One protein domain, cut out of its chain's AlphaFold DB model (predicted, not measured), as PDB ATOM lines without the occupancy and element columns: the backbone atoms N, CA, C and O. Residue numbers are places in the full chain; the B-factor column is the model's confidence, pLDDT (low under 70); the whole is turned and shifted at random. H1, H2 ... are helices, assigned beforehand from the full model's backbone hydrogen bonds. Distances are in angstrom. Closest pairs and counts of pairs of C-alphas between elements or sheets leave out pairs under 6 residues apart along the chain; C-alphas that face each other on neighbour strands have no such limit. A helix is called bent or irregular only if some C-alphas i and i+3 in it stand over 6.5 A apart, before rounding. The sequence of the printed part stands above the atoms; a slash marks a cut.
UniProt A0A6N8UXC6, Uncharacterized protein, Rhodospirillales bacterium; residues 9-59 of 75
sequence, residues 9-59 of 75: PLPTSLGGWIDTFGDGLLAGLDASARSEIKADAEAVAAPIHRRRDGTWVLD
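What this domain is: This is residues 9 to 59 of the 75 residues of an uncharacterized protein of Rhodospirillales bacterium (UniProt A0A6N8UXC6). A long helix, H2, makes the long axis, and a short helix, H1, packs at a steep angle on its middle. The link between them loops to the first end of H2, and the stretch after H2 folds back, with the last printed C-alpha 9.3 A from the first. The printed part has 51 residues, with H1 then H2 and no named strand: all helix, with 27 residues in named elements. It is compact, with a radius of gyration of the C-alphas of 11.1 A, and only just elongated, spanning 34 by 17 by 14 A.

Where its parts are: H1 is residues 14 to 21, 10.3 A long, from C-alpha 14 at (14.820, 33.981, 34.472). H2 is residues 31 to 49, 24.7 A long, ending at C-alpha 49 at (7.304, 29.863, 36.244). H2 has a kink of 31 degrees near residue 43 and is irregular: C-alphas 44 and 47 are 7.2 A apart.

How they stand to each other: H1 touches H2, which meets it with residues 38 to 42 alone; the closest C-alphas, of Gly 15 and Lys 38, are 5.0 A apart. They run opposite ways at a steep tilt of 64 degrees. Every O i to N i+4 pair is within hydrogen-bond range in H1, and 13 of 15 in H2.

The domain as a whole: The C-alphas farthest apart, of Gly 28 and Arg 52, are 34.6 A apart. The printed part has no cut, the link from H1 to H2 is short, and no printed residue is under 70 in pLDDT.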
ATOM      1  N   PRO A   9       4.805  38.079  32.041       97.31
ATOM      2  CA  PRO A   9       5.650  37.493  31.016       97.31
ATOM      3  C   PRO A   9       6.951  38.276  30.901       97.31
ATOM      4  O   PRO A   9       6.934  39.509  30.836       97.31
ATOM      5  N   LEU A  10       8.062  37.556  30.908       97.75
ATOM      6  CA  LEU A  10       9.374  38.127  30.683       97.75
ATOM      7  C   LEU A  10       9.683  38.152  29.180       97.75
ATOM      8  O   LEU A  10       9.313  37.220  28.467       97.75
ATOM      9  N   PRO A  11      10.397  39.183  28.698       96.88
ATOM     10  CA  PRO A  11      10.964  39.183  27.349       96.88
ATOM     11  C   PRO A  11      12.203  38.272  27.232       96.88
ATOM     12  O   PRO A  11      12.709  38.062  26.136       96.88
ATOM     13  N   THR A  12      12.696  37.750  28.358       97.31
ATOM     14  CA  THR A  12      13.879  36.891  28.490       97.31
ATOM     15  C   THR A  12      13.554  35.653  29.332       97.31
ATOM     16  O   THR A  12      12.425  35.471  29.788       97.31
ATOM     17  N   SER A  13      14.559  34.819  29.601       97.38
ATOM     18  CA  SER A  13      14.483  33.810  30.657       97.38
ATOM     19  C   SER A  13      14.618  34.412  32.062       97.38
ATOM     20  O   SER A  13      14.865  35.617  32.208       97.38
ATOM     21  N   LEU A  14      14.485  33.578  33.102       97.50
ATOM     22  CA  LEU A  14      14.820  33.981  34.472       97.50
ATOM     23  C   LEU A  14      16.304  34.366  34.593       97.50
ATOM     24  O   LEU A  14      16.605  35.336  35.278       97.50
ATOM     25  N   GLY A  15      17.215  33.704  33.876       97.31
ATOM     26  CA  GLY A  15      18.617  34.111  33.792       97.31
ATOM     27  C   GLY A  15      18.785  35.542  33.275       97.31
ATOM     28  O   GLY A  15      19.459  36.342  33.915       97.31
ATOM     29  N   GLY A  16      18.089  35.914  32.194       97.06
ATOM     30  CA  GLY A  16      18.111  37.297  31.692       97.06
ATOM     31  C   GLY A  16      17.488  38.317  32.659       97.06
ATOM     32  O   GLY A  16      17.907  39.473  32.718       97.06
ATOM     33  N   TRP A  17      16.521  37.890  33.475       97.50
ATOM     34  CA  TRP A  17      15.997  38.715  34.565       97.50
ATOM     35  C   TRP A  17      17.035  38.917  35.675       97.50
ATOM     36  O   TRP A  17      17.208  40.039  36.150       97.50
ATOM     37  N   ILE A  18      17.764  37.859  36.050       97.06
ATOM     38  CA  ILE A  18      18.865  37.924  37.020       97.06
ATOM     39  C   ILE A  18      19.984  38.834  36.498       97.06
ATOM     40  O   ILE A  18      20.504  39.626  37.271       97.06
ATOM     41  N   ASP A  19      20.282  38.816  35.198       95.75
ATOM     42  CA  ASP A  19      21.247  39.749  34.594       95.75
ATOM     43  C   ASP A  19      20.801  41.220  34.690       95.75
ATOM     44  O   ASP A  19      21.626  42.123  34.677       95.75
ATOM     45  N   THR A  20      19.495  41.486  34.788       95.69
ATOM     46  CA  THR A  20      18.965  42.858  34.876       95.69
ATOM     47  C   THR A  20      18.840  43.350  36.321       95.69
ATOM     48  O   THR A  20      19.046  44.530  36.597       95.69
ATOM     49  N   PHE A  21      18.451  42.471  37.250       95.50
ATOM     50  CA  PHE A  21      18.069  42.856  38.618       95.50
ATOM     51  C   PHE A  21      18.909  42.195  39.718       95.50
ATOM     52  O   PHE A  21      18.823  42.594  40.878       95.50
ATOM     53  N   GLY A  22      19.688  41.170  39.378       93.12
ATOM     54  CA  GLY A  22      20.381  40.282  40.308       93.12
ATOM     55  C   GLY A  22      21.882  40.525  40.440       93.12
ATOM     56  O   GLY A  22      22.530  39.759  41.145       93.12
ATOM     57  N   ASP A  23      22.442  41.573  39.833       88.12
ATOM     58  CA  ASP A  23      23.888  41.859  39.861       88.12
ATOM     59  C   ASP A  23      24.490  41.824  41.274       88.12
ATOM     60  O   ASP A  23      25.550  41.238  41.494       88.12
ATOM     61  N   GLY A  24      23.786  42.388  42.261       93.31
ATOM     62  CA  GLY A  24      24.232  42.373  43.657       93.31
ATOM     63  C   GLY A  24      24.294  40.972  44.279       93.31
ATOM     64  O   GLY A  24      25.113  40.743  45.163       93.31
ATOM     65  N   LEU A  25      23.473  40.026  43.808       93.94
ATOM     66  CA  LEU A  25      23.465  38.637  44.285       93.94
ATOM     67  C   LEU A  25      24.672  37.846  43.771       93.94
ATOM     68  O   LEU A  25      25.093  36.889  44.411       93.94
ATOM     69  N   LEU A  26      25.211  38.239  42.615       95.38
ATOM     70  CA  LEU A  26      26.283  37.528  41.914       95.38
ATOM     71  C   LEU A  26      27.621  38.289  41.924       95.38
ATOM     72  O   LEU A  26      28.556  37.964  41.176       95.38
ATOM     73  N   ALA A  27      27.719  39.326  42.757       94.94
ATOM     74  CA  ALA A  27      28.917  40.134  42.906       94.94
ATOM     75  C   ALA A  27      30.099  39.280  43.404       94.94
ATOM     76  O   ALA A  27      29.952  38.438  44.284       94.94
ATOM     77  N   GLY A  28      31.286  39.494  42.829       95.44
ATOM     78  CA  GLY A  28      32.510  38.764  43.192       95.44
ATOM     79  C   GLY A  28      32.662  37.365  42.582       95.44
ATOM     80  O   GLY A  28      33.743  36.793  42.674       95.44
ATOM     81  N   LEU A  29      31.630  36.834  41.923       96.75
ATOM     82  CA  LEU A  29      31.713  35.572  41.186       96.75
ATOM     83  C   LEU A  29      32.293  35.773  39.783       96.75
ATOM     84  O   LEU A  29      32.044  36.801  39.144       96.75
ATOM     85  N   ASP A  30      33.020  34.771  39.290       97.56
ATOM     86  CA  ASP A  30      33.457  34.720  37.896       97.56
ATOM     87  C   ASP A  30      32.297  34.390  36.934       97.56
ATOM     88  O   ASP A  30      31.177  34.060  37.334       97.56
ATOM     89  N   ALA A  31      32.552  34.509  35.629       95.94
ATOM     90  CA  ALA A  31      31.533  34.298  34.603       95.94
ATOM     91  C   ALA A  31      30.991  32.855  34.555       95.94
ATOM     92  O   ALA A  31      29.832  32.661  34.177       95.94
ATOM     93  N   SER A  32      31.800  31.861  34.937       97.88
ATOM     94  CA  SER A  32      31.391  30.454  34.944       97.88
ATOM     95  C   SER A  32      30.392  30.211  36.066       97.88
ATOM     96  O   SER A  32      29.266  29.791  35.806       97.88
ATOM     97  N   ALA A  33      30.753  30.603  37.289       97.62
ATOM     98  CA  ALA A  33      29.894  30.488  38.462       97.62
ATOM     99  C   ALA A  33      28.573  31.253  38.277       97.62
ATOM    100  O   ALA A  33      27.501  30.752  38.611       97.62
ATOM    101  N   ARG A  34      28.615  32.449  37.672       97.25
ATOM    102  CA  ARG A  34      27.397  33.204  37.323       97.25
ATOM    103  C   ARG A  34      26.488  32.446  36.363       97.25
ATOM    104  O   ARG A  34      25.268  32.500  36.508       97.25
ATOM    105  N   SER A  35      27.064  31.782  35.366       97.06
ATOM    106  CA  SER A  35      26.295  31.043  34.364       97.06
ATOM    107  C   SER A  35      25.662  29.788  34.965       97.06
ATOM    108  O   SER A  35      24.478  29.550  34.736       97.06
ATOM    109  N   GLU A  36      26.410  29.047  35.787       98.12
ATOM    110  CA  GLU A  36      25.911  27.872  36.514       98.12
ATOM    111  C   GLU A  36      24.763  28.240  37.458       98.12
ATOM    112  O   GLU A  36      23.683  27.668  37.362       98.12
ATOM    113  N   ILE A  37      24.928  29.278  38.285       97.31
ATOM    114  CA  ILE A  37      23.882  29.707  39.225       97.31
ATOM    115  C   ILE A  37      22.603  30.129  38.498       97.31
ATOM    116  O   ILE A  37      21.501  29.816  38.952       97.31
ATOM    117  N   LYS A  38      22.710  30.836  37.365       97.44
ATOM    118  CA  LYS A  38      21.530  31.208  36.567       97.44
ATOM    119  C   LYS A  38      20.834  29.979  35.980       97.44
ATOM    120  O   LYS A  38      19.605  29.933  35.992       97.44
ATOM    121  N   ALA A  39      21.593  28.995  35.498       98.12
ATOM    122  CA  ALA A  39      21.040  27.746  34.983       98.12
ATOM    123  C   ALA A  39      20.334  26.938  36.085       98.12
ATOM    124  O   ALA A  39      19.219  26.458  35.874       98.12
ATOM    125  N   ASP A  40      20.925  26.866  37.277       98.31
ATOM    126  CA  ASP A  40      20.331  26.204  38.440       98.31
ATOM    127  C   ASP A  40      19.058  26.916  38.906       98.31
ATOM    128  O   ASP A  40      18.028  26.277  39.140       98.31
ATOM    129  N   ALA A  41      19.080  28.251  38.977       97.38
ATOM    130  CA  ALA A  41      17.900  29.047  39.303       97.38
ATOM    131  C   ALA A  41      16.764  28.809  38.295       97.38
ATOM    132  O   ALA A  41      15.605  28.653  38.688       97.38
ATOM    133  N   GLU A  42      17.086  28.727  37.001       98.06
ATOM    134  CA  GLU A  42      16.122  28.348  35.971       98.06
ATOM    135  C   GLU A  42      15.587  26.926  36.181       98.06
ATOM    136  O   GLU A  42      14.375  26.721  36.158       98.06
ATOM    137  N   ALA A  43      16.446  25.939  36.433       98.38
ATOM    138  CA  ALA A  43      16.011  24.563  36.659       98.38
ATOM    139  C   ALA A  43      15.038  24.451  37.846       98.38
ATOM    140  O   ALA A  43      13.998  23.797  37.736       98.38
ATOM    141  N   VAL A  44      15.332  25.151  38.946       98.25
ATOM    142  CA  VAL A  44      14.492  25.188  40.150       98.25
ATOM    143  C   VAL A  44      13.157  25.888  39.890       98.25
ATOM    144  O   VAL A  44      12.110  25.409  40.326       98.25
ATOM    145  N   ALA A  45      13.163  27.017  39.179       97.38
ATOM    146  CA  ALA A  45      11.964  27.831  38.978       97.38
ATOM    147  C   ALA A  45      11.067  27.343  37.827       97.38
ATOM    148  O   ALA A  45       9.865  27.636  37.812       97.38
ATOM    149  N   ALA A  46      11.618  26.608  36.857       97.94
ATOM    150  CA  ALA A  46      10.918  26.202  35.642       97.94
ATOM    151  C   ALA A  46       9.575  25.480  35.879       97.94
ATOM    152  O   ALA A  46       8.626  25.825  35.173       97.94
ATOM    153  N   PRO A  47       9.422  24.548  36.847       97.69
ATOM    154  CA  PRO A  47       8.153  23.847  37.064       97.69
ATOM    155  C   PRO A  47       6.971  24.765  37.402       97.69
ATOM    156  O   PRO A  47       5.823  24.396  37.162       97.69
ATOM    157  N   ILE A  48       7.241  25.950  37.958       95.94
ATOM    158  CA  ILE A  48       6.218  26.900  38.413       95.94
ATOM    159  C   ILE A  48       6.101  28.083  37.445       95.94
ATOM    160  O   ILE A  48       4.996  28.535  37.142       95.94
ATOM    161  N   HIS A  49       7.235  28.583  36.949       97.44
ATOM    162  CA  HIS A  49       7.304  29.863  36.244       97.44
ATOM    163  C   HIS A  49       7.503  29.747  34.733       97.44
ATOM    164  O   HIS A  49       7.287  30.736  34.030       97.44
ATOM    165  N   ARG A  50       7.876  28.576  34.202       98.00
ATOM    166  CA  ARG A  50       8.048  28.383  32.757       98.00
ATOM    167  C   ARG A  50       6.817  27.715  32.156       98.00
ATOM    168  O   ARG A  50       6.440  26.604  32.518       98.00
ATOM    169  N   ARG A  51       6.185  28.397  31.205       96.94
ATOM    170  CA  ARG A  51       5.037  27.877  30.456       96.94
ATOM    171  C   ARG A  51       5.471  26.831  29.433       96.94
ATOM    172  O   ARG A  51       6.638  26.730  29.066       96.94
ATOM    173  N   ARG A  52       4.494  26.073  28.928       96.81
ATOM    174  CA  ARG A  52       4.704  25.044  27.896       96.81
ATOM    175  C   ARG A  52       5.279  25.604  26.589       96.81
ATOM    176  O   ARG A  52       5.991  24.889  25.898       96.81
ATOM    177  N   ASP A  53       4.983  26.861  26.269       96.44
ATOM    178  CA  ASP A  53       5.522  27.574  25.103       96.44
ATOM    179  C   ASP A  53       6.937  28.143  25.333       96.44
ATOM    180  O   ASP A  53       7.479  28.814  24.462       96.44
ATOM    181  N   GLY A  54       7.543  27.883  26.499       96.44
ATOM    182  CA  GLY A  54       8.863  28.388  26.879       96.44
ATOM    183  C   GLY A  54       8.846  29.769  27.539       96.44
ATOM    184  O   GLY A  54       9.876  30.192  28.063       96.44
ATOM    185  N   THR A  55       7.699  30.456  27.585       97.88
ATOM    186  CA  THR A  55       7.590  31.788  28.192       97.88
ATOM    187  C   THR A  55       7.788  31.717  29.701       97.88
ATOM    188  O   THR A  55       7.100  30.968  30.401       97.88
ATOM    189  N   TRP A  56       8.672  32.562  30.222       98.31
ATOM    190  CA  TRP A  56       8.841  32.756  31.657       98.31
ATOM    191  C   TRP A  56       7.835  33.771  32.192       98.31
ATOM    192  O   TRP A  56       7.663  34.845  31.619       98.31
ATOM    193  N   VAL A  57       7.161  33.443  33.293       97.88
ATOM    194  CA  VAL A  57       6.175  34.308  33.946       97.88
ATOM    195  C   VAL A  57       6.479  34.424  35.434       97.88
ATOM    196  O   VAL A  57       6.315  33.463  36.186       97.88
ATOM    197  N   LEU A  58       6.855  35.626  35.868       95.31
ATOM    198  CA  LEU A  58       7.084  35.928  37.282       95.31
ATOM    199  C   LEU A  58       5.803  36.402  37.975       95.31
ATOM    200  O   LEU A  58       4.903  36.989  37.363       95.31
ATOM    201  N   ASP A  59       5.734  36.155  39.276       92.12
ATOM    202  CA  ASP A  59       4.583  36.333  40.159       92.12
ATOM    203  C   ASP A  59       4.717  37.569  41.064       92.12
ATOM    204  O   ASP A  59       4.499  37.523  42.271       92.12
TER     205      ASP A  59